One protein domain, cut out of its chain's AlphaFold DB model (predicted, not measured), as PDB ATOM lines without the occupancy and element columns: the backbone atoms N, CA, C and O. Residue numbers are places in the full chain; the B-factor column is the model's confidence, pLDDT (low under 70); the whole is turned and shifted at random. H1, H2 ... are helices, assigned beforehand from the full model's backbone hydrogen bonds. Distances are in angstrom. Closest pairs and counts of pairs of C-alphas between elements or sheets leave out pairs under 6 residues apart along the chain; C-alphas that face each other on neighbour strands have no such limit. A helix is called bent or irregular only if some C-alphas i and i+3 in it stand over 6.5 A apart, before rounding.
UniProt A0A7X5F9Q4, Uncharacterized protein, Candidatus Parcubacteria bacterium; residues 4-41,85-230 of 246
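This is residues 4 to 41 and 85 to 230 of the 246 residues of an uncharacterized protein of Candidatus Parcubacteria bacterium (UniProt A0A7X5F9Q4). The hairpin of H6 and H7 opens as a V, with H5 bridging its open end and H4 packing on H6; a second group, in which H1b and H8 run side by side and H2 crosses them, is joined to it where H4 packs on H8. The printed part has 184 residues with eight named helices, H1 to H8 in order, and no named strand: all helix. It is compact, with a radius of gyration of the C-alphas of 17.2 A, and spans 50 by 38 by 26 A.

H1, residues 4 to 41, was assigned as one helix by its hydrogen bonds but is bent, C-alphas 14 and 17 being 6.6 A apart; arms H1a, residues 4 to 14, and H1b, residues 17 to 41, stand at a steep tilt of 39 degrees. Residues 20 to 31 of H1b touch H2, residues 85 to 99, closest at the C-alphas of Gly 28 and Gly 88, 3.8 A. H3, residues 102 to 105, is close to H2 but not clearly touching, with C-alphas 99 and 105 closest at 5.5 A. H4, residues 121 to 132, H6, residues 155 to 178, and H7, residues 183 to 205, form an up and down bundle, each running against the one before. In the hairpin, residues 173 to 178 of H6 touch residues 186 to 193 of H7, C-alphas 177 and 186 closest at 5.3 A. H5, residues 138 to 149, touches H6 at residues 155 to 162, C-alphas 148 and 155 closest at 4.7 A. H8, residues 215 to 230, touches H1b at a shallow tilt of 21 degrees, opposite ways, C-alphas 30 and 217 closest at 4.2 A. H1a is near H6. Every O i to N i+4 pair is within hydrogen-bond range in H1a, H2, H4, H5, H6 and H7, 20 of 21 in H1b and 10 of 12 in H8; H3 is too short for one.

H1a begins at C-alpha 4 (123.767, 154.671, 140.082). H1b is 36.6 A long, H6 33.6 A and H7 33.1 A. H8 ends at C-alpha 230 (128.827, 138.293, 148.830).

Residues 42 to 84 are not printed, and C-alphas 41 and 85 are 24.9 A apart across the cut. The link H3 to H4 is long, with 15 residues. Mean pLDDT of the printed part is 82.0, and 23 residues are under 70, among them 109 to 118.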
ATOM      1  N   LEU A   4     122.689 155.579 139.688       69.56
ATOM      2  CA  LEU A   4     123.767 154.671 140.082       69.56
ATOM      3  C   LEU A   4     123.443 153.784 141.309       69.56
ATOM      4  O   LEU A   4     123.731 152.593 141.239       69.56
ATOM      5  N   PRO A   5     122.802 154.277 142.394       72.56
ATOM      6  CA  PRO A   5     122.446 153.432 143.539       72.56
ATOM      7  C   PRO A   5     121.369 152.392 143.208       72.56
ATOM      8  O   PRO A   5     121.434 151.266 143.683       72.56
ATOM      9  N   TYR A   6     120.401 152.752 142.358       77.81
ATOM     10  CA  TYR A   6     119.369 151.820 141.895       77.81
ATOM     11  C   TYR A   6     119.954 150.762 140.962       77.81
ATOM     12  O   TYR A   6     119.642 149.588 141.107       77.81
ATOM     13  N   PHE A   7     120.838 151.164 140.046       75.81
ATOM     14  CA  PHE A   7     121.564 150.230 139.187       75.81
ATOM     15  C   PHE A   7     122.350 149.207 140.016       75.81
ATOM     16  O   PHE A   7     122.207 148.008 139.807       75.81
ATOM     17  N   ARG A   8     123.094 149.674 141.024       75.69
ATOM     18  CA  ARG A   8     123.801 148.808 141.970       75.69
ATOM     19  C   ARG A   8     122.862 147.849 142.712       75.69
ATOM     20  O   ARG A   8     123.174 146.671 142.802       75.69
ATOM     21  N   TYR A   9     121.726 148.334 143.211       80.81
ATOM     22  CA  TYR A   9     120.738 147.497 143.900       80.81
ATOM     23  C   TYR A   9     120.228 146.345 143.024       80.81
ATOM     24  O   TYR A   9     120.150 145.214 143.494       80.81
ATOM     25  N   TYR A  10     119.919 146.606 141.750       81.00
ATOM     26  CA  TYR A  10     119.473 145.554 140.833       81.00
ATOM     27  C   TYR A  10     120.579 144.549 140.509       81.00
ATOM     28  O   TYR A  10     120.295 143.358 140.433       81.00
ATOM     29  N   LEU A  11     121.828 145.008 140.369       77.44
ATOM     30  CA  LEU A  11     122.960 144.096 140.217       77.44
ATOM     31  C   LEU A  11     123.112 143.198 141.451       77.44
ATOM     32  O   LEU A  11     123.197 141.988 141.295       77.44
ATOM     33  N   GLU A  12     123.066 143.760 142.662       78.00
ATOM     34  CA  GLU A  12     123.122 142.972 143.902       78.00
ATOM     35  C   GLU A  12     121.981 141.938 143.953       78.00
ATOM     36  O   GLU A  12     122.232 140.761 144.201       78.00
ATOM     37  N   LEU A  13     120.746 142.346 143.630       83.81
ATOM     38  CA  LEU A  13     119.568 141.473 143.631       83.81
ATOM     39  C   LEU A  13     119.706 140.277 142.678       83.81
ATOM     40  O   LEU A  13     119.332 139.167 143.045       83.81
ATOM     41  N   ILE A  14     120.243 140.499 141.475       82.69
ATOM     42  CA  ILE A  14     120.463 139.439 140.481       82.69
ATOM     43  C   ILE A  14     121.643 138.551 140.887       82.69
ATOM     44  O   ILE A  14     121.586 137.341 140.699       82.69
ATOM     45  N   SER A  15     122.702 139.121 141.468       78.50
ATOM     46  CA  SER A  15     123.905 138.355 141.805       78.50
ATOM     47  C   SER A  15     123.746 137.436 143.014       78.50
ATOM     48  O   SER A  15     124.384 136.393 143.053       78.50
ATOM     49  N   VAL A  16     122.906 137.790 143.995       84.88
ATOM     50  CA  VAL A  16     122.723 136.997 145.226       84.88
ATOM     51  C   VAL A  16     122.339 135.535 144.959       84.88
ATOM     52  O   VAL A  16     123.021 134.667 145.503       84.88
ATOM     53  N   PRO A  17     121.308 135.212 144.148       85.38
ATOM     54  CA  PRO A  17     120.981 133.816 143.859       85.38
ATOM     55  C   PRO A  17     122.112 133.091 143.124       85.38
ATOM     56  O   PRO A  17     122.346 131.918 143.397       85.38
ATOM     57  N   VAL A  18     122.862 133.784 142.259       83.06
ATOM     58  CA  VAL A  18     124.000 133.179 141.553       83.06
ATOM     59  C   VAL A  18     125.146 132.873 142.519       83.06
ATOM     60  O   VAL A  18     125.685 131.773 142.486       83.06
ATOM     61  N   PHE A  19     125.477 133.780 143.445       83.44
ATOM     62  CA  PHE A  19     126.461 133.494 144.496       83.44
ATOM     63  C   PHE A  19     126.028 132.357 145.406       83.44
ATOM     64  O   PHE A  19     126.848 131.513 145.744       83.44
ATOM     65  N   ALA A  20     124.758 132.335 145.811       88.75
ATOM     66  CA  ALA A  20     124.238 131.261 146.643       88.75
ATOM     67  C   ALA A  20     124.400 129.910 145.937       88.75
ATOM     68  O   ALA A  20     124.920 128.977 146.541       88.75
ATOM     69  N   TRP A  21     124.040 129.836 144.653       87.00
ATOM     70  CA  TRP A  21     124.226 128.639 143.839       87.00
ATOM     71  C   TRP A  21     125.695 128.221 143.728       87.00
ATOM     72  O   TRP A  21     126.023 127.071 143.999       87.00
ATOM     73  N   LEU A  22     126.594 129.158 143.410       83.12
ATOM     74  CA  LEU A  22     128.032 128.885 143.319       83.12
ATOM     75  C   LEU A  22     128.602 128.346 144.631       83.12
ATOM     76  O   LEU A  22     129.354 127.378 144.628       83.12
ATOM     77  N   VAL A  23     128.222 128.940 145.763       89.38
ATOM     78  CA  VAL A  23     128.658 128.465 147.081       89.38
ATOM     79  C   VAL A  23     128.111 127.068 147.359       89.38
ATOM     80  O   VAL A  23     128.874 126.233 147.839       89.38
ATOM     81  N   ILE A  24     126.836 126.795 147.050       90.25
ATOM     82  CA  ILE A  24     126.231 125.461 147.206       90.25
ATOM     83  C   ILE A  24     127.011 124.434 146.388       90.25
ATOM     84  O   ILE A  24     127.471 123.453 146.957       90.25
ATOM     85  N   HIS A  25     127.223 124.687 145.100       86.56
ATOM     86  CA  HIS A  25     127.933 123.762 144.223       86.56
ATOM     87  C   HIS A  25     129.377 123.518 144.686       86.56
ATOM     88  O   HIS A  25     129.763 122.380 144.930       86.56
ATOM     89  N   LEU A  26     130.162 124.578 144.914       86.75
ATOM     90  CA  LEU A  26     131.567 124.444 145.321       86.75
ATOM     91  C   LEU A  26     131.725 123.743 146.675       86.75
ATOM     92  O   LEU A  26     132.630 122.929 146.853       86.75
ATOM     93  N   SER A  27     130.870 124.071 147.647       92.44
ATOM     94  CA  SER A  27     130.950 123.452 148.971       92.44
ATOM     95  C   SER A  27     130.379 122.040 149.002       92.44
ATOM     96  O   SER A  27     130.944 121.194 149.687       92.44
ATOM     97  N   GLY A  28     129.318 121.766 148.244       90.19
ATOM     98  CA  GLY A  28     128.779 120.425 148.054       90.19
ATOM     99  C   GLY A  28     129.814 119.503 147.422       90.19
ATOM    100  O   GLY A  28     130.141 118.466 147.997       90.19
ATOM    101  N   HIS A  29     130.393 119.924 146.296       87.50
ATOM    102  CA  HIS A  29     131.420 119.164 145.593       87.50
ATOM    103  C   HIS A  29     132.665 118.961 146.468       87.50
ATOM    104  O   HIS A  29     133.147 117.842 146.627       87.50
ATOM    105  N   GLY A  30     133.130 120.019 147.144       88.38
ATOM    106  CA  GLY A  30     134.247 119.926 148.085       88.38
ATOM    107  C   GLY A  30     133.985 118.967 149.254       88.38
ATOM    108  O   GLY A  30     134.885 118.233 149.649       88.38
ATOM    109  N   LEU A  31     132.764 118.926 149.802       90.88
ATOM    110  CA  LEU A  31     132.396 117.969 150.853       90.88
ATOM    111  C   LEU A  31     132.363 116.523 150.349       90.88
ATOM    112  O   LEU A  31     132.808 115.628 151.067       90.88
ATOM    113  N   MET A  32     131.840 116.296 149.143       89.12
ATOM    114  CA  MET A  32     131.805 114.969 148.526       89.12
ATOM    115  C   MET A  32     133.221 114.436 148.303       89.12
ATOM    116  O   MET A  32     133.536 113.345 148.767       89.12
ATOM    117  N   LEU A  33     134.110 115.257 147.736       86.50
ATOM    118  CA  LEU A  33     135.516 114.894 147.547       86.50
ATOM    119  C   LEU A  33     136.244 114.608 148.872       86.50
ATOM    120  O   LEU A  33     137.067 113.698 148.923       86.50
ATOM    121  N   LEU A  34     135.944 115.336 149.961       87.75
ATOM    122  CA  LEU A  34     136.496 114.997 151.283       87.75
ATOM    123  C   LEU A  34     136.061 113.604 151.727       87.75
ATOM    124  O   LEU A  34     136.900 112.811 152.145       87.75
ATOM    125  N   LYS A  35     134.765 113.310 151.618       87.44
ATOM    126  CA  LYS A  35     134.207 112.020 152.018       87.44
ATOM    127  C   LYS A  35     134.810 110.870 151.206       87.44
ATOM    128  O   LYS A  35     135.194 109.858 151.782       87.44
ATOM    129  N   ASP A  36     134.934 111.038 149.894       80.12
ATOM    130  CA  ASP A  36     135.466 109.997 149.012       80.12
ATOM    131  C   ASP A  36     136.974 109.782 149.238       80.12
ATOM    132  O   ASP A  36     137.441 108.642 149.262       80.12
ATOM    133  N   SER A  37     137.727 110.849 149.544       72.50
ATOM    134  CA  SER A  37     139.155 110.747 149.884       72.50
ATOM    135  C   SER A  37     139.430 109.962 151.175       72.50
ATOM    136  O   SER A  37     140.470 109.313 151.297       72.50
ATOM    137  N   GLU A  38     138.502 109.969 152.138       61.16
ATOM    138  CA  GLU A  38     138.619 109.169 153.363       61.16
ATOM    139  C   GLU A  38     138.415 107.668 153.084       61.16
ATOM    140  O   GLU A  38     139.076 106.830 153.701       61.16
ATOM    141  N   HIS A  39     137.574 107.319 152.104       59.44
ATOM    142  CA  HIS A  39     137.299 105.928 151.729       59.44
ATOM    143  C   HIS A  39     138.423 105.278 150.903       59.44
ATOM    144  O   HIS A  39     138.649 104.071 151.023       59.44
ATOM    145  N   GLU A  40     139.182 106.050 150.121       53.28
ATOM    146  CA  GLU A  40     140.358 105.529 149.408       53.28
ATOM    147  C   GLU A  40     141.522 105.201 150.360       53.28
ATOM    148  O   GLU A  40     142.240 104.221 150.162       53.28
ATOM    149  N   HIS A  41     141.685 105.942 151.459       49.53
ATOM    150  CA  HIS A  41     142.740 105.651 152.435       49.53
ATOM    151  C   HIS A  41     142.481 104.383 153.274       49.53
ATOM    152  O   HIS A  41     143.436 103.729 153.703       49.53
ATOM    153  N   VAL A  85     123.988 118.832 146.752       88.50
ATOM    154  CA  VAL A  85     123.159 120.041 146.892       88.50
ATOM    155  C   VAL A  85     122.751 120.267 148.349       88.50
ATOM    156  O   VAL A  85     122.848 121.390 148.853       88.50
ATOM    157  N   LEU A  86     122.343 119.211 149.063       91.44
ATOM    158  CA  LEU A  86     121.964 119.306 150.475       91.44
ATOM    159  C   LEU A  86     123.155 119.682 151.366       91.44
ATOM    160  O   LEU A  86     123.034 120.572 152.215       91.44
ATOM    161  N   GLY A  87     124.310 119.043 151.159       92.38
ATOM    162  CA  GLY A  87     125.548 119.374 151.863       92.38
ATOM    163  C   GLY A  87     125.969 120.818 151.599       92.38
ATOM    164  O   GLY A  87     126.223 121.576 152.540       92.38
ATOM    165  N   GLY A  88     125.936 121.233 150.333       93.75
ATOM    166  CA  GLY A  88     126.246 122.594 149.916       93.75
ATOM    167  C   GLY A  88     125.315 123.644 150.524       93.75
ATOM    168  O   GLY A  88     125.770 124.688 150.993       93.75
ATOM    169  N   LEU A  89     124.009 123.367 150.603       94.69
ATOM    170  CA  LEU A  89     123.033 124.258 151.236       94.69
ATOM    171  C   LEU A  89     123.307 124.440 152.734       94.69
ATOM    172  O   LEU A  89     123.271 125.565 153.242       94.69
ATOM    173  N   LEU A  90     123.609 123.354 153.449       95.75
ATOM    174  CA  LEU A  90     123.953 123.413 154.872       95.75
ATOM    175  C   LEU A  90     125.235 124.222 155.106       95.75
ATOM    176  O   LEU A  90     125.283 125.059 156.015       95.75
ATOM    177  N   VAL A  91     126.252 124.025 154.262       95.44
ATOM    178  CA  VAL A  91     127.506 124.784 154.335       95.44
ATOM    179  C   VAL A  91     127.295 126.254 153.986       95.44
ATOM    180  O   VAL A  91     127.821 127.114 154.693       95.44
ATOM    181  N   LEU A  92     126.474 126.578 152.983       95.06
ATOM    182  CA  LEU A  92     126.104 127.960 152.672       95.06
ATOM    183  C   LEU A  92     125.496 128.652 153.899       95.06
ATOM    184  O   LEU A  92     125.932 129.746 154.268       95.06
ATOM    185  N   LEU A  93     124.514 128.026 154.556       95.12
ATOM    186  CA  LEU A  93     123.879 128.585 155.755       95.12
ATOM    187  C   LEU A  93     124.901 128.819 156.874       95.12
ATOM    188  O   LEU A  93     124.894 129.882 157.506       95.12
ATOM    189  N   LEU A  94     125.808 127.863 157.088       96.00
ATOM    190  CA  LEU A  94     126.901 127.985 158.048       96.00
ATOM    191  C   LEU A  94     127.834 129.151 157.692       96.00
ATOM    192  O   LEU A  94     128.118 129.988 158.548       96.00
ATOM    193  N   PHE A  95     128.291 129.243 156.445       95.50
ATOM    194  CA  PHE A  95     129.205 130.288 155.988       95.50
ATOM    195  C   PHE A  95     128.582 131.676 156.093       95.50
ATOM    196  O   PHE A  95     129.198 132.581 156.661       95.50
ATOM    197  N   VAL A  96     127.341 131.844 155.632       92.50
ATOM    198  CA  VAL A  96     126.597 133.101 155.770       92.50
ATOM    199  C   VAL A  96     126.470 133.472 157.247       92.50
ATOM    200  O   VAL A  96     126.749 134.614 157.621       92.50
ATOM    201  N   TRP A  97     126.122 132.521 158.115       94.00
ATOM    202  CA  TRP A  97     126.043 132.755 159.556       94.00
ATOM    203  C   TRP A  97     127.386 133.189 160.157       94.00
ATOM    204  O   TRP A  97     127.418 134.155 160.927       94.00
ATOM    205  N   VAL A  98     128.491 132.538 159.777       93.56
ATOM    206  CA  VAL A  98     129.859 132.883 160.198       93.56
ATOM    207  C   VAL A  98     130.222 134.306 159.762       93.56
ATOM    208  O   VAL A  98     130.640 135.111 160.601       93.56
ATOM    209  N   TRP A  99     129.990 134.668 158.497       89.56
ATOM    210  CA  TRP A  99     130.246 136.017 157.977       89.56
ATOM    211  C   TRP A  99     129.431 137.102 158.683       89.56
ATOM    212  O   TRP A  99     129.926 138.208 158.905       89.56
ATOM    213  N   HIS A 100     128.208 136.785 159.108       87.00
ATOM    214  CA  HIS A 100     127.343 137.721 159.824       87.00
ATOM    215  C   HIS A 100     127.692 137.870 161.317       87.00
ATOM    216  O   HIS A 100     127.134 138.740 161.998       87.00
ATOM    217  N   ARG A 101     128.654 137.099 161.850       87.62
ATOM    218  CA  ARG A 101     129.177 137.311 163.209       87.62
ATOM    219  C   ARG A 101     130.044 138.573 163.280       87.62
ATOM    220  O   ARG A 101     130.782 138.914 162.358       87.62
ATOM    221  N   ARG A 102     130.026 139.243 164.443       80.94
ATOM    222  CA  ARG A 102     130.772 140.492 164.721       80.94
ATOM    223  C   ARG A 102     132.240 140.526 164.235       80.94
ATOM    224  O   ARG A 102     132.606 141.560 163.677       80.94
ATOM    225  N   PRO A 103     133.089 139.488 164.415       84.06
ATOM    226  CA  PRO A 103     134.495 139.566 163.999       84.06
ATOM    227  C   PRO A 103     134.689 139.634 162.478       84.06
ATOM    228  O   PRO A 103     135.650 140.262 162.027       84.06
ATOM    229  N   LEU A 104     133.786 139.018 161.707       83.94
ATOM    230  CA  LEU A 104     133.892 138.894 160.252       83.94
ATOM    231  C   LEU A 104     133.007 139.882 159.494       83.94
ATOM    232  O   LEU A 104     133.402 140.350 158.430       83.94
ATOM    233  N   LYS A 105     131.887 140.314 160.084       81.12
ATOM    234  CA  LYS A 105     130.960 141.278 159.474       81.12
ATOM    235  C   LYS A 105     131.640 142.574 159.012       81.12
ATOM    236  O   LYS A 105     131.235 143.165 158.017       81.12
ATOM    237  N   ARG A 106     132.706 143.001 159.702       77.88
ATOM    238  CA  ARG A 106     133.519 144.177 159.332       77.88
ATOM    239  C   ARG A 106     134.253 144.040 157.995       77.88
ATOM    240  O   ARG A 106     134.664 145.055 157.444       77.88
ATOM    241  N   PHE A 107     134.457 142.815 157.518       77.88
ATOM    242  CA  PHE A 107     135.122 142.512 156.253       77.88
ATOM    243  C   PHE A 107     134.140 142.272 155.110       77.88
ATOM    244  O   PHE A 107     134.558 142.333 153.960       77.88
ATOM    245  N   VAL A 108     132.854 142.051 155.409       77.38
ATOM    246  CA  VAL A 108     131.818 141.924 154.381       77.38
ATOM    247  C   VAL A 108     131.706 143.260 153.649       77.38
ATOM    248  O   VAL A 108     131.359 144.271 154.284       77.38
ATOM    249  N   PRO A 109     132.002 143.301 152.338       68.00
ATOM    250  CA  PRO A 109     131.873 144.524 151.577       68.00
ATOM    251  C   PRO A 109     130.421 144.996 151.665       68.00
ATOM    252  O   PRO A 109     129.476 144.265 151.403       68.00
ATOM    253  N   CYS A 110     130.255 146.254 152.061       63.69
ATOM    254  CA  CYS A 110     128.989 146.978 152.024       63.69
ATOM    255  C   CYS A 110     127.914 146.658 153.075       63.69
ATOM    256  O   CYS A 110     126.964 147.420 153.094       63.69
ATOM    257  N   SER A 111     128.078 145.722 154.024       51.97
ATOM    258  CA  SER A 111     127.050 145.393 155.056       51.97
ATOM    259  C   SER A 111     126.660 146.512 156.050       51.97
ATOM    260  O   SER A 111     125.935 146.277 157.025       51.97
ATOM    261  N   HIS A 112     127.148 147.733 155.841       53.16
ATOM    262  CA  HIS A 112     126.893 148.878 156.695       53.16
ATOM    263  C   HIS A 112     126.118 149.921 155.893       53.16
ATOM    264  O   HIS A 112     126.658 150.532 154.970       53.16
ATOM    265  N   ASP A 113     124.876 150.166 156.318       43.44
ATOM    266  CA  ASP A 113     123.935 151.190 155.830       43.44
ATOM    267  C   ASP A 113     124.549 152.597 155.659       43.44
ATOM    268  O   ASP A 113     123.986 153.457 154.982       43.44
ATOM    269  N   HIS A 114     125.730 152.824 156.237       45.84
ATOM    270  CA  HIS A 114     126.575 153.994 156.068       45.84
ATOM    271  C   HIS A 114     128.020 153.546 155.852       45.84
ATOM    272  O   HIS A 114     128.844 153.619 156.764       45.84
ATOM    273  N   CYS A 115     128.349 153.067 154.650       51.62
ATOM    274  CA  CYS A 115     129.716 152.699 154.277       51.62
ATOM    275  C   CYS A 115     130.603 153.959 154.108       51.62
ATOM    276  O   CYS A 115     131.180 154.218 153.060       51.62
ATOM    277  N   HIS A 116     130.715 154.754 155.173       48.50
ATOM    278  CA  HIS A 116     131.773 155.729 155.425       48.50
ATOM    279  C   HIS A 116     132.960 155.061 156.130       48.50
ATOM    280  O   HIS A 116     133.731 155.721 156.833       48.50
ATOM    281  N   HIS A 117     133.122 153.741 155.985       51.38
ATOM    282  CA  HIS A 117     134.320 153.086 156.476       51.38
ATOM    283  C   HIS A 117     135.520 153.675 155.730       51.38
ATOM    284  O   HIS A 117     135.791 153.341 154.582       51.38
ATOM    285  N   LYS A 118     136.284 154.523 156.430       58.78
ATOM    286  CA  LYS A 118     137.632 154.958 156.029       58.78
ATOM    287  C   LYS A 118     138.582 153.776 155.809       58.78
ATOM    288  O   LYS A 118     139.694 153.966 155.330       58.78
ATOM    289  N   ASN A 119     138.177 152.577 156.222       74.75
ATOM    290  CA  ASN A 119     139.023 151.411 156.223       74.75
ATOM    291  C   ASN A 119     139.004 150.695 154.867       74.75
ATOM    292  O   ASN A 119     137.964 150.234 154.402       74.75
ATOM    293  N   ILE A 120     140.186 150.602 154.270       83.62
ATOM    294  CA  ILE A 120     140.467 150.020 152.954       83.62
ATOM    295  C   ILE A 120     140.486 148.484 152.969       83.62
ATOM    296  O   ILE A 120     140.234 147.844 151.950       83.62
ATOM    297  N   TRP A 121     140.734 147.884 154.139       83.81
ATOM    298  CA  TRP A 121     140.965 146.446 154.296       83.81
ATOM    299  C   TRP A 121     139.834 145.535 153.805       83.81
ATOM    300  O   TRP A 121     140.156 144.565 153.129       83.81
ATOM    301  N   PRO A 122     138.538 145.809 154.062       81.38
ATOM    302  CA  PRO A 122     137.457 144.951 153.572       81.38
ATOM    303  C   PRO A 122     137.440 144.844 152.047       81.38
ATOM    304  O   PRO A 122     137.264 143.763 151.503       81.38
ATOM    305  N   HIS A 123     137.701 145.952 151.349       82.81
ATOM    306  CA  HIS A 123     137.708 145.981 149.889       82.81
ATOM    307  C   HIS A 123     138.965 145.332 149.311       82.81
ATOM    308  O   HIS A 123     138.876 144.645 148.297       82.81
ATOM    309  N   LEU A 124     140.123 145.499 149.963       87.00
ATOM    310  CA  LEU A 124     141.342 144.776 149.590       87.00
ATOM    311  C   LEU A 124     141.184 143.270 149.787       87.00
ATOM    312  O   LEU A 124     141.538 142.512 148.893       87.00
ATOM    313  N   LEU A 125     140.622 142.841 150.919       84.56
ATOM    314  CA  LEU A 125     140.400 141.428 151.207       84.56
ATOM    315  C   LEU A 125     139.372 140.824 150.250       84.56
ATOM    316  O   LEU A 125     139.625 139.756 149.709       84.56
ATOM    317  N   ALA A 126     138.268 141.526 149.982       84.25
ATOM    318  CA  ALA A 126     137.283 141.103 148.992       84.25
ATOM    319  C   ALA A 126     137.891 141.025 147.584       84.25
ATOM    320  O   ALA A 126     137.609 140.080 146.861       84.25
ATOM    321  N   SER A 127     138.772 141.961 147.210       89.06
ATOM    322  CA  SER A 127     139.492 141.916 145.928       89.06
ATOM    323  C   SER A 127     140.471 140.753 145.853       89.06
ATOM    324  O   SER A 127     140.529 140.081 144.834       89.06
ATOM    325  N   ALA A 128     141.223 140.496 146.924       87.94
ATOM    326  CA  ALA A 128     142.133 139.362 146.988       87.94
ATOM    327  C   ALA A 128     141.355 138.045 146.907       87.94
ATOM    328  O   ALA A 128     141.656 137.219 146.059       87.94
ATOM    329  N   ALA A 129     140.314 137.881 147.722       84.19
ATOM    330  CA  ALA A 129     139.429 136.722 147.701       84.19
ATOM    331  C   ALA A 129     138.812 136.493 146.313       84.19
ATOM    332  O   ALA A 129     138.840 135.383 145.788       84.19
ATOM    333  N   PHE A 130     138.332 137.569 145.692       87.06
ATOM    334  CA  PHE A 130     137.801 137.553 144.339       87.06
ATOM    335  C   PHE A 130     138.871 137.255 143.274       87.06
ATOM    336  O   PHE A 130     138.574 136.655 142.261       87.06
ATOM    337  N   VAL A 131     140.139 137.585 143.477       89.94
ATOM    338  CA  VAL A 131     141.194 137.129 142.559       89.94
ATOM    339  C   VAL A 131     141.525 135.652 142.794       89.94
ATOM    340  O   VAL A 131     141.698 134.892 141.847       89.94
ATOM    341  N   PHE A 132     141.598 135.228 144.055       84.56
ATOM    342  CA  PHE A 132     141.993 133.869 144.411       84.56
ATOM    343  C   PHE A 132     140.957 132.815 144.010       84.56
ATOM    344  O   PHE A 132     141.371 131.725 143.633       84.56
ATOM    345  N   HIS A 133     139.653 133.120 144.011       85.00
ATOM    346  CA  HIS A 133     138.632 132.145 143.593       85.00
ATOM    347  C   HIS A 133     138.709 131.769 142.101       85.00
ATOM    348  O   HIS A 133     138.208 130.721 141.705       85.00
ATOM    349  N   TRP A 134     139.385 132.570 141.268       88.06
ATOM    350  CA  TRP A 134     139.562 132.254 139.850       88.06
ATOM    351  C   TRP A 134     140.514 131.093 139.589       88.06
ATOM    352  O   TRP A 134     140.405 130.436 138.558       88.06
ATOM    353  N   PHE A 135     141.474 130.845 140.482       84.06
ATOM    354  CA  PHE A 135     142.501 129.826 140.255       84.06
ATOM    355  C   PHE A 135     141.969 128.399 140.421       84.06
ATOM    356  O   PHE A 135     142.214 127.595 139.524       84.06
ATOM    357  N   PRO A 136     141.208 128.069 141.479       74.62
ATOM    358  CA  PRO A 136     140.583 126.754 141.603       74.62
ATOM    359  C   PRO A 136     139.605 126.478 140.464       74.62
ATOM    360  O   PRO A 136     139.568 125.383 139.921       74.62
ATOM    361  N   GLU A 137     138.867 127.505 140.039       77.25
ATOM    362  CA  GLU A 137     137.900 127.391 138.947       77.25
ATOM    363  C   GLU A 137     138.534 127.513 137.555       77.25
ATOM    364  O   GLU A 137     137.836 127.390 136.551       77.25
ATOM    365  N   SER A 138     139.840 127.779 137.454       85.00
ATOM    366  CA  SER A 138     140.487 128.051 136.164       85.00
ATOM    367  C   SER A 138     140.319 126.909 135.165       85.00
ATOM    368  O   SER A 138     140.053 127.159 133.989       85.00
ATOM    369  N   ARG A 139     140.439 125.665 135.643       80.81
ATOM    370  CA  ARG A 139     140.295 124.463 134.826       80.81
ATOM    371  C   ARG A 139     138.852 124.264 134.377       80.81
ATOM    372  O   ARG A 139     138.617 124.169 133.181       80.81
ATOM    373  N   LEU A 140     137.901 124.330 135.309       78.94
ATOM    374  CA  LEU A 140     136.469 124.258 135.011       78.94
ATOM    375  C   LEU A 140     136.062 125.306 133.964       78.94
ATOM    376  O   LEU A 140     135.387 124.991 132.994       78.94
ATOM    377  N   ARG A 141     136.511 126.555 134.116       81.69
ATOM    378  CA  ARG A 141     136.209 127.642 133.171       81.69
ATOM    379  C   ARG A 141     136.818 127.403 131.795       81.69
ATOM    380  O   ARG A 141     136.181 127.730 130.796       81.69
ATOM    381  N   PHE A 142     138.038 126.869 131.746       84.12
ATOM    382  CA  PHE A 142     138.672 126.475 130.493       84.12
ATOM    383  C   PHE A 142     137.892 125.343 129.822       84.12
ATOM    384  O   PHE A 142     137.556 125.481 128.652       84.12
ATOM    385  N   ASP A 143     137.533 124.297 130.568       78.44
ATOM    386  CA  ASP A 143     136.802 123.139 130.052       78.44
ATOM    387  C   ASP A 143     135.394 123.536 129.567       78.44
ATOM    388  O   ASP A 143     134.978 123.160 128.472       78.44
ATOM    389  N   LEU A 144     134.683 124.400 130.306       80.12
ATOM    390  CA  LEU A 144     133.405 124.975 129.866       80.12
ATOM    391  C   LEU A 144     133.556 125.779 128.562       80.12
ATOM    392  O   LEU A 144     132.716 125.675 127.668       80.12
ATOM    393  N   LEU A 145     134.629 126.566 128.433       82.25
ATOM    394  CA  LEU A 145     134.898 127.369 127.239       82.25
ATOM    395  C   LEU A 145     135.318 126.504 126.038       82.25
ATOM    396  O   LEU A 145     134.873 126.763 124.917       82.25
ATOM    397  N   SER A 146     136.145 125.477 126.249       80.75
ATOM    398  CA  SER A 146     136.577 124.556 125.194       80.75
ATOM    399  C   SER A 146     135.425 123.687 124.701       80.75
ATOM    400  O   SER A 146     135.271 123.515 123.492       80.75
ATOM    401  N   ASN A 147     134.569 123.208 125.609       76.44
ATOM    402  CA  ASN A 147     133.396 122.403 125.263       76.44
ATOM    403  C   ASN A 147     132.363 123.228 124.488       76.44
ATOM    404  O   ASN A 147     131.808 122.752 123.498       76.44
ATOM    405  N   PHE A 148     132.172 124.500 124.857       75.50
ATOM    406  CA  PHE A 148     131.366 125.435 124.071       75.50
ATOM    407  C   PHE A 148     131.936 125.651 122.658       75.50
ATOM    408  O   PHE A 148     131.206 125.618 121.664       75.50
ATOM    409  N   SER A 149     133.255 125.834 122.551       77.62
ATOM    410  CA  SER A 149     133.951 126.037 121.277       77.62
ATOM    411  C   SER A 149     133.829 124.845 120.316       77.62
ATOM    412  O   SER A 149     133.961 125.042 119.109       77.62
ATOM    413  N   ALA A 150     133.590 123.631 120.818       77.31
ATOM    414  CA  ALA A 150     133.610 122.391 120.038       77.31
ATOM    415  C   ALA A 150     132.285 122.034 119.317       77.31
ATOM    416  O   ALA A 150     132.219 120.994 118.675       77.31
ATOM    417  N   HIS A 151     131.256 122.898 119.354       63.34
ATOM    418  CA  HIS A 151     129.990 122.781 118.586       63.34
ATOM    419  C   HIS A 151     129.024 121.620 118.955       63.34
ATOM    420  O   HIS A 151     128.139 121.303 118.162       63.34
ATOM    421  N   ASN A 152     129.098 121.022 120.150       60.25
ATOM    422  CA  ASN A 152     128.118 120.002 120.591       60.25
ATOM    423  C   ASN A 152     126.836 120.626 121.183       60.25
ATOM    424  O   ASN A 152     126.899 121.713 121.733       60.25
ATOM    425  N   PHE A 153     125.662 119.983 121.125       51.12
ATOM    426  CA  PHE A 153     124.400 120.526 121.692       51.12
ATOM    427  C   PHE A 153     124.398 120.649 123.235       51.12
ATOM    428  O   PHE A 153     123.750 121.549 123.772       51.12
ATOM    429  N   GLU A 154     125.229 119.871 123.942       56.66
ATOM    430  CA  GLU A 154     125.602 120.103 125.357       56.66
ATOM    431  C   GLU A 154     126.267 121.484 125.590       56.66
ATOM    432  O   GLU A 154     126.461 121.932 126.726       56.66
ATOM    433  N   SER A 155     126.576 122.209 124.507       63.09
ATOM    434  CA  SER A 155     127.090 123.579 124.517       63.09
ATOM    435  C   SER A 155     126.160 124.582 125.181       63.09
ATOM    436  O   SER A 155     126.665 125.585 125.663       63.09
ATOM    437  N   ILE A 156     124.837 124.380 125.229       70.19
ATOM    438  CA  ILE A 156     123.945 125.408 125.797       70.19
ATOM    439  C   ILE A 156     124.101 125.474 127.314       70.19
ATOM    440  O   ILE A 156     124.301 126.559 127.854       70.19
ATOM    441  N   VAL A 157     124.061 124.332 128.006       69.50
ATOM    442  CA  VAL A 157     124.221 124.287 129.469       69.50
ATOM    443  C   VAL A 157     125.630 124.724 129.860       69.50
ATOM    444  O   VAL A 157     125.792 125.562 130.745       69.50
ATOM    445  N   THR A 158     126.650 124.242 129.148       68.75
ATOM    446  CA  THR A 158     128.046 124.641 129.392       68.75
ATOM    447  C   THR A 158     128.291 126.123 129.077       68.75
ATOM    448  O   THR A 158     128.936 126.814 129.869       68.75
ATOM    449  N   ALA A 159     127.698 126.668 128.007       72.56
ATOM    450  CA  ALA A 159     127.730 128.100 127.705       72.56
ATOM    451  C   ALA A 159     127.011 128.925 128.765       72.56
ATOM    452  O   ALA A 159     127.514 129.972 129.163       72.56
ATOM    453  N   MET A 160     125.841 128.478 129.227       74.31
ATOM    454  CA  MET A 160     125.096 129.149 130.289       74.31
ATOM    455  C   MET A 160     125.876 129.129 131.602       74.31
ATOM    456  O   MET A 160     125.922 130.153 132.284       74.31
ATOM    457  N   GLY A 161     126.537 128.015 131.930       74.56
ATOM    458  CA  GLY A 161     127.436 127.899 133.075       74.56
ATOM    459  C   GLY A 161     128.596 128.889 132.981       74.56
ATOM    460  O   GLY A 161     128.770 129.727 133.869       74.56
ATOM    461  N   PHE A 162     129.328 128.880 131.863       81.06
ATOM    462  CA  PHE A 162     130.423 129.819 131.618       81.06
ATOM    463  C   PHE A 162     129.959 131.279 131.668       81.06
ATOM    464  O   PHE A 162     130.563 132.106 132.353       81.06
ATOM    465  N   LEU A 163     128.870 131.604 130.966       81.94
ATOM    466  CA  LEU A 163     128.318 132.952 130.900       81.94
ATOM    467  C   LEU A 163     127.882 133.433 132.285       81.94
ATOM    468  O   LEU A 163     128.124 134.588 132.622       81.94
ATOM    469  N   SER A 164     127.298 132.556 133.101       76.88
ATOM    470  CA  SER A 164     126.905 132.881 134.473       76.88
ATOM    471  C   SER A 164     128.122 133.223 135.335       76.88
ATOM    472  O   SER A 164     128.134 134.285 135.958       76.88
ATOM    473  N   HIS A 165     129.179 132.401 135.306       80.94
ATOM    474  CA  HIS A 165     130.441 132.703 135.997       80.94
ATOM    475  C   HIS A 165     131.054 134.022 135.513       80.94
ATOM    476  O   HIS A 165     131.406 134.888 136.315       80.94
ATOM    477  N   PHE A 166     131.125 134.219 134.196       85.44
ATOM    478  CA  PHE A 166     131.682 135.425 133.593       85.44
ATOM    479  C   PHE A 166     130.897 136.690 133.967       85.44
ATOM    480  O   PHE A 166     131.481 137.731 134.275       85.44
ATOM    481  N   MET A 167     129.564 136.613 133.975       82.75
ATOM    482  CA  MET A 167     128.709 137.724 134.386       82.75
ATOM    483  C   MET A 167     128.916 138.071 135.859       82.75
ATOM    484  O   MET A 167     129.050 139.252 136.186       82.75
ATOM    485  N   VAL A 168     128.988 137.065 136.735       82.44
ATOM    486  CA  VAL A 168     129.286 137.259 138.159       82.44
ATOM    487  C   VAL A 168     130.638 137.938 138.344       82.44
ATOM    488  O   VAL A 168     130.720 138.937 139.063       82.44
ATOM    489  N   ASP A 169     131.668 137.468 137.638       88.31
ATOM    490  CA  ASP A 169     133.001 138.059 137.692       88.31
ATOM    491  C   ASP A 169     132.970 139.545 137.319       88.31
ATOM    492  O   ASP A 169     133.469 140.402 138.053       88.31
ATOM    493  N   ILE A 170     132.330 139.878 136.195       89.06
ATOM    494  CA  ILE A 170     132.197 141.266 135.746       89.06
ATOM    495  C   ILE A 170     131.447 142.103 136.780       89.06
ATOM    496  O   ILE A 170     131.866 143.222 137.085       89.06
ATOM    497  N   MET A 171     130.347 141.588 137.328       83.56
ATOM    498  CA  MET A 171     129.539 142.313 138.303       83.56
ATOM    499  C   MET A 171     130.343 142.635 139.566       83.56
ATOM    500  O   MET A 171     130.382 143.799 139.977       83.56
ATOM    501  N   VAL A 172     131.041 141.656 140.150       84.19
ATOM    502  CA  VAL A 172     131.879 141.876 141.345       84.19
ATOM    503  C   VAL A 172     133.041 142.791 141.036       84.19
ATOM    504  O   VAL A 172     133.295 143.726 141.792       84.19
ATOM    505  N   MET A 173     133.710 142.581 139.905       90.12
ATOM    506  CA  MET A 173     134.802 143.434 139.462       90.12
ATOM    507  C   MET A 173     134.340 144.897 139.367       90.12
ATOM    508  O   MET A 173     134.982 145.785 139.928       90.12
ATOM    509  N   ILE A 174     133.182 145.167 138.752       86.56
ATOM    510  CA  ILE A 174     132.592 146.515 138.681       86.56
ATOM    511  C   ILE A 174     132.297 147.072 140.081       86.56
ATOM    512  O   ILE A 174     132.574 148.249 140.338       86.56
ATOM    513  N   LEU A 175     131.735 146.267 140.988       82.44
ATOM    514  CA  LEU A 175     131.438 146.691 142.361       82.44
ATOM    515  C   LEU A 175     132.719 147.049 143.131       82.44
ATOM    516  O   LEU A 175     132.785 148.119 143.741       82.44
ATOM    517  N   LEU A 176     133.754 146.210 143.046       86.31
ATOM    518  CA  LEU A 176     135.031 146.405 143.731       86.31
ATOM    519  C   LEU A 176     135.833 147.576 143.153       86.31
ATOM    520  O   LEU A 176     136.406 148.361 143.906       86.31
ATOM    521  N   ILE A 177     135.841 147.765 141.832       89.88
ATOM    522  CA  ILE A 177     136.513 148.910 141.200       89.88
ATOM    523  C   ILE A 177     135.836 150.221 141.601       89.88
ATOM    524  O   ILE A 177     136.506 151.229 141.836       89.88
ATOM    525  N   ASN A 178     134.505 150.231 141.696       84.62
ATOM    526  CA  ASN A 178     133.761 151.444 142.019       84.62
ATOM    527  C   ASN A 178     133.947 151.938 143.453       84.62
ATOM    528  O   ASN A 178     133.621 153.098 143.715       84.62
ATOM    529  N   TYR A 179     134.530 151.127 144.334       83.31
ATOM    530  CA  TYR A 179     134.975 151.569 145.652       83.31
ATOM    531  C   TYR A 179     136.020 152.694 145.577       83.31
ATOM    532  O   TYR A 179     136.005 153.618 146.392       83.31
ATOM    533  N   TRP A 180     136.931 152.644 144.602       85.81
ATOM    534  CA  TRP A 180     138.082 153.540 144.581       85.81
ATOM    535  C   TRP A 180     137.705 154.960 144.143       85.81
ATOM    536  O   TRP A 180     137.180 155.147 143.044       85.81
ATOM    537  N   PRO A 181     138.010 156.002 144.938       85.06
ATOM    538  CA  PRO A 181     137.576 157.361 144.624       85.06
ATOM    539  C   PRO A 181     138.341 157.969 143.441       85.06
ATOM    540  O   PRO A 181     137.776 158.734 142.658       85.06
ATOM    541  N   LYS A 182     139.634 157.650 143.288       92.25
ATOM    542  CA  LYS A 182     140.489 158.249 142.254       92.25
ATOM    543  C   LYS A 182     140.462 157.416 140.974       92.25
ATOM    544  O   LYS A 182     140.600 156.198 141.022       92.25
ATOM    545  N   ARG A 183     140.386 158.077 139.810       93.31
ATOM    546  CA  ARG A 183     140.370 157.406 138.493       93.31
ATOM    547  C   ARG A 183     141.558 156.459 138.288       93.31
ATOM    548  O   ARG A 183     141.351 155.341 137.841       93.31
ATOM    549  N   TRP A 184     142.768 156.862 138.680       95.88
ATOM    550  CA  TRP A 184     143.955 156.010 138.537       95.88
ATOM    551  C   TRP A 184     143.888 154.744 139.405       95.88
ATOM    552  O   TRP A 184     144.344 153.696 138.969       95.88
ATOM    553  N   GLN A 185     143.280 154.813 140.598       93.94
ATOM    554  CA  GLN A 185     143.090 153.643 141.467       93.94
ATOM    555  C   GLN A 185     142.095 152.666 140.843       93.94
ATOM    556  O   GLN A 185     142.331 151.465 140.872       93.94
ATOM    557  N   LYS A 186     141.025 153.183 140.221       92.62
ATOM    558  CA  LYS A 186     140.078 152.364 139.454       92.62
ATOM    559  C   LYS A 186     140.769 151.645 138.300       92.62
ATOM    560  O   LYS A 186     140.599 150.442 138.155       92.62
ATOM    561  N   SER A 187     141.562 152.373 137.512       94.94
ATOM    562  CA  SER A 187     142.315 151.802 136.391       94.94
ATOM    563  C   SER A 187     143.334 150.761 136.852       94.94
ATOM    564  O   SER A 187     143.439 149.715 136.225       94.94
ATOM    565  N   LEU A 188     144.044 151.015 137.955       94.81
ATOM    566  CA  LEU A 188     144.992 150.060 138.530       94.81
ATOM    567  C   LEU A 188     144.282 148.794 139.030       94.81
ATOM    568  O   LEU A 188     144.717 147.695 138.709       94.81
ATOM    569  N   ALA A 189     143.181 148.942 139.773       93.38
ATOM    570  CA  ALA A 189     142.396 147.812 140.267       93.38
ATOM    571  C   ALA A 189     141.824 146.975 139.115       93.38
ATOM    572  O   ALA A 189     141.963 145.757 139.129       93.38
ATOM    573  N   LEU A 190     141.258 147.628 138.091       94.75
ATOM    574  CA  LEU A 190     140.770 146.962 136.882       94.75
ATOM    575  C   LEU A 190     141.895 146.227 136.154       94.75
ATOM    576  O   LEU A 190     141.724 145.071 135.794       94.75
ATOM    577  N   GLY A 191     143.041 146.882 135.952       96.12
ATOM    578  CA  GLY A 191     144.189 146.281 135.278       96.12
ATOM    579  C   GLY A 191     144.712 145.050 136.015       96.12
ATOM    580  O   GLY A 191     144.944 144.026 135.384       96.12
ATOM    581  N   LEU A 192     144.832 145.122 137.344       95.38
ATOM    582  CA  LEU A 192     145.239 143.984 138.171       95.38
ATOM    583  C   LEU A 192     144.216 142.847 138.110       95.38
ATOM    584  O   LEU A 192     144.603 141.709 137.867       95.38
ATOM    585  N   MET A 193     142.927 143.143 138.288       95.12
ATOM    586  CA  MET A 193     141.862 142.140 138.222       95.12
ATOM    587  C   MET A 193     141.809 141.466 136.849       95.12
ATOM    588  O   MET A 193     141.843 140.247 136.777       95.12
ATOM    589  N   LEU A 194     141.816 142.228 135.754       94.69
ATOM    590  CA  LEU A 194     141.837 141.654 134.406       94.69
ATOM    591  C   LEU A 194     143.097 140.827 134.148       94.69
ATOM    592  O   LEU A 194     143.010 139.765 133.542       94.69
ATOM    593  N   TRP A 195     144.262 141.287 134.614       95.75
ATOM    594  CA  TRP A 195     145.507 140.535 134.467       95.75
ATOM    595  C   TRP A 195     145.438 139.186 135.185       95.75
ATOM    596  O   TRP A 195     145.771 138.166 134.593       95.75
ATOM    597  N   PHE A 196     144.952 139.169 136.429       95.12
ATOM    598  CA  PHE A 196     144.773 137.937 137.196       95.12
ATOM    599  C   PHE A 196     143.698 137.017 136.607       95.12
ATOM    600  O   PHE A 196     143.876 135.803 136.627       95.12
ATOM    601  N   TRP A 197     142.625 137.578 136.049       93.31
ATOM    602  CA  TRP A 197     141.586 136.813 135.364       93.31
ATOM    603  C   TRP A 197     142.148 136.131 134.111       93.31
ATOM    604  O   TRP A 197     141.991 134.932 133.926       93.31
ATOM    605  N   VAL A 198     142.899 136.850 133.270       92.25
ATOM    606  CA  VAL A 198     143.560 136.241 132.098       92.25
ATOM    607  C   VAL A 198     144.603 135.208 132.531       92.25
ATOM    608  O   VAL A 198     144.701 134.137 131.932       92.25
ATOM    609  N   LEU A 199     145.364 135.503 133.589       92.81
ATOM    610  CA  LEU A 199     146.349 134.579 134.142       92.81
ATOM    611  C   LEU A 199     145.702 133.275 134.618       92.81
ATOM    612  O   LEU A 199     146.280 132.214 134.399       92.81
ATOM    613  N   SER A 200     144.517 133.329 135.236       90.69
ATOM    614  CA  SER A 200     143.829 132.112 135.664       90.69
ATOM    615  C   SER A 200     143.469 131.239 134.462       90.69
ATOM    616  O   SER A 200     143.745 130.049 134.498       90.69
ATOM    617  N   PHE A 201     142.966 131.808 133.360       86.56
ATOM    618  CA  PHE A 201     142.701 131.041 132.130       86.56
ATOM    619  C   PHE A 201     143.959 130.409 131.541       86.56
ATOM    620  O   PHE A 201     143.942 129.235 131.181       86.56
ATOM    621  N   TRP A 202     145.058 131.163 131.486       90.19
ATOM    622  CA  TRP A 202     146.338 130.647 131.003       90.19
ATOM    623  C   TRP A 202     146.847 129.468 131.848       90.19
ATOM    624  O   TRP A 202     147.412 128.514 131.316       90.19
ATOM    625  N   ILE A 203     146.623 129.503 133.166       88.81
ATOM    626  CA  ILE A 203     146.915 128.371 134.055       88.81
ATOM    627  C   ILE A 203     145.982 127.192 133.747       88.81
ATOM    628  O   ILE A 203     146.468 126.073 133.599       88.81
ATOM    629  N   GLY A 204     144.674 127.430 133.599       85.19
ATOM    630  CA  GLY A 204     143.680 126.400 133.263       85.19
ATOM    631  C   GLY A 204     143.984 125.654 131.956       85.19
ATOM    632  O   GLY A 204     143.904 124.423 131.912       85.19
ATOM    633  N   GLU A 205     144.424 126.383 130.925       85.62
ATOM    634  CA  GLU A 205     144.853 125.832 129.630       85.62
ATOM    635  C   GLU A 205     146.050 124.879 129.775       85.62
ATOM    636  O   GLU A 205     146.096 123.829 129.139       85.62
ATOM    637  N   ARG A 206     147.007 125.195 130.656       86.56
ATOM    638  CA  ARG A 206     148.208 124.372 130.893       86.56
ATOM    639  C   ARG A 206     147.985 123.177 131.826       86.56
ATOM    640  O   ARG A 206     148.952 122.605 132.327       86.56
ATOM    641  N   GLY A 207     146.729 122.789 132.037       71.12
ATOM    642  CA  GLY A 207     146.343 121.693 132.927       71.12
ATOM    643  C   GLY A 207     145.904 122.145 134.319       71.12
ATOM    644  O   GLY A 207     145.636 121.305 135.167       71.12
ATOM    645  N   GLY A 208     145.786 123.454 134.557       73.25
ATOM    646  CA  GLY A 208     145.356 123.997 135.840       73.25
ATOM    647  C   GLY A 208     146.403 123.854 136.945       73.25
ATOM    648  O   GLY A 208     147.555 123.471 136.729       73.25
ATOM    649  N   LEU A 209     145.992 124.190 138.167       71.56
ATOM    650  CA  LEU A 209     146.697 123.739 139.359       71.56
ATOM    651  C   LEU A 209     146.203 122.321 139.643       71.56
ATOM    652  O   LEU A 209     145.057 122.162 140.053       71.56
ATOM    653  N   TYR A 210     147.050 121.312 139.422       66.44
ATOM    654  CA  TYR A 210     146.771 119.940 139.853       66.44
ATOM    655  C   TYR A 210     146.794 119.889 141.380       66.44
ATOM    656  O   TYR A 210     147.816 119.608 142.010       66.44
ATOM    657  N   LEU A 211     145.665 120.240 141.980       72.25
ATOM    658  CA  LEU A 211     145.405 119.982 143.379       72.25
ATOM    659  C   LEU A 211     145.100 118.489 143.477       72.25
ATOM    660  O   LEU A 211     144.236 117.984 142.776       72.25
ATOM    661  N   THR A 212     145.889 117.769 144.263       74.69
ATOM    662  CA  THR A 212     145.727 116.325 144.458       74.69
ATOM    663  C   THR A 212     145.430 116.033 145.922       74.69
ATOM    664  O   THR A 212     145.821 116.799 146.820       74.69
ATOM    665  N   GLY A 213     144.702 114.942 146.162       82.62
ATOM    666  CA  GLY A 213     144.266 114.529 147.494       82.62
ATOM    667  C   GLY A 213     143.471 115.626 148.203       82.62
ATOM    668  O   GLY A 213     142.673 116.329 147.593       82.62
ATOM    669  N   LEU A 214     143.751 115.839 149.490       85.56
ATOM    670  CA  LEU A 214     143.024 116.794 150.342       85.56
ATOM    671  C   LEU A 214     143.120 118.265 149.902       85.56
ATOM    672  O   LEU A 214     142.352 119.099 150.380       85.56
ATOM    673  N   SER A 215     144.068 118.624 149.034       84.69
ATOM    674  CA  SER A 215     144.261 120.027 148.650       84.69
ATOM    675  C   SER A 215     143.121 120.573 147.788       84.69
ATOM    676  O   SER A 215     142.732 121.726 147.964       84.69
ATOM    677  N   GLU A 216     142.543 119.749 146.915       83.38
ATOM    678  CA  GLU A 216     141.432 120.126 146.040       83.38
ATOM    679  C   GLU A 216     140.150 120.459 146.822       83.38
ATOM    680  O   GLU A 216     139.705 121.612 146.757       83.38
ATOM    681  N   PRO A 217     139.595 119.546 147.646       87.62
ATOM    682  CA  PRO A 217     138.388 119.840 148.408       87.62
ATOM    683  C   PRO A 217     138.554 121.023 149.364       87.62
ATOM    684  O   PRO A 217     137.639 121.834 149.521       87.62
ATOM    685  N   LEU A 218     139.727 121.170 149.994       88.94
ATOM    686  CA  LEU A 218     139.996 122.300 150.887       88.94
ATOM    687  C   LEU A 218     139.972 123.627 150.139       88.94
ATOM    688  O   LEU A 218     139.411 124.607 150.630       88.94
ATOM    689  N   VAL A 219     140.573 123.673 148.955       86.06
ATOM    690  CA  VAL A 219     140.590 124.880 148.139       86.06
ATOM    691  C   VAL A 219     139.180 125.231 147.653       86.06
ATOM    692  O   VAL A 219     138.812 126.406 147.709       86.06
ATOM    693  N   LEU A 220     138.366 124.243 147.265       86.12
ATOM    694  CA  LEU A 220     136.957 124.451 146.914       86.12
ATOM    695  C   LEU A 220     136.153 125.012 148.094       86.12
ATOM    696  O   LEU A 220     135.450 126.013 147.945       86.12
ATOM    697  N   LEU A 221     136.318 124.447 149.294       90.81
ATOM    698  CA  LEU A 221     135.646 124.923 150.506       90.81
ATOM    699  C   LEU A 221     136.099 126.327 150.923       90.81
ATOM    700  O   LEU A 221     135.271 127.145 151.323       90.81
ATOM    701  N   ILE A 222     137.394 126.634 150.812       89.44
ATOM    702  CA  ILE A 222     137.923 127.980 151.072       89.44
ATOM    703  C   ILE A 222     137.356 128.971 150.051       89.44
ATOM    704  O   ILE A 222     136.934 130.062 150.436       89.44
ATOM    705  N   SER A 223     137.301 128.596 148.771       85.50
ATOM    706  CA  SER A 223     136.704 129.412 147.709       85.50
ATOM    707  C   SER A 223     135.226 129.699 147.997       85.50
ATOM    708  O   SER A 223     134.814 130.860 148.046       85.50
ATOM    709  N   ALA A 224     134.452 128.659 148.317       89.44
ATOM    710  CA  ALA A 224     133.048 128.767 148.699       89.44
ATOM    711  C   ALA A 224     132.855 129.652 149.943       89.44
ATOM    712  O   ALA A 224     131.973 130.513 149.968       89.44
ATOM    713  N   PHE A 225     133.711 129.508 150.960       91.19
ATOM    714  CA  PHE A 225     133.678 130.351 152.155       91.19
ATOM    715  C   PHE A 225     133.910 131.817 151.811       91.19
ATOM    716  O   PHE A 225     133.181 132.684 152.286       91.19
ATOM    717  N   LEU A 226     134.897 132.111 150.970       86.88
ATOM    718  CA  LEU A 226     135.177 133.471 150.534       86.88
ATOM    719  C   LEU A 226     134.013 134.049 149.719       86.88
ATOM    720  O   LEU A 226     133.575 135.160 150.006       86.88
ATOM    721  N   LEU A 227     133.454 133.300 148.767       85.69
ATOM    722  CA  LEU A 227     132.320 133.745 147.951       85.69
ATOM    723  C   LEU A 227     131.052 133.996 148.779       85.69
ATOM    724  O   LEU A 227     130.318 134.948 148.504       85.69
ATOM    725  N   ALA A 228     130.832 133.229 149.849       89.62
ATOM    726  CA  ALA A 228     129.700 133.422 150.753       89.62
ATOM    727  C   ALA A 228     129.667 134.821 151.398       89.62
ATOM    728  O   ALA A 228     128.602 135.263 151.833       89.62
ATOM    729  N   MET A 229     130.786 135.563 151.414       87.25
ATOM    730  CA  MET A 229     130.802 136.956 151.878       87.25
ATOM    731  C   MET A 229     129.922 137.883 151.021       87.25
ATOM    732  O   MET A 229     129.479 138.920 151.510       87.25
ATOM    733  N   PHE A 230     129.670 137.530 149.756       84.62
ATOM    734  CA  PHE A 230     128.827 138.293 148.830       84.62
ATOM    735  C   PHE A 230     127.345 137.892 148.898       84.62
ATOM    736  O   PHE A 230     126.491 138.587 148.348       84.62
TER     737      PHE A 230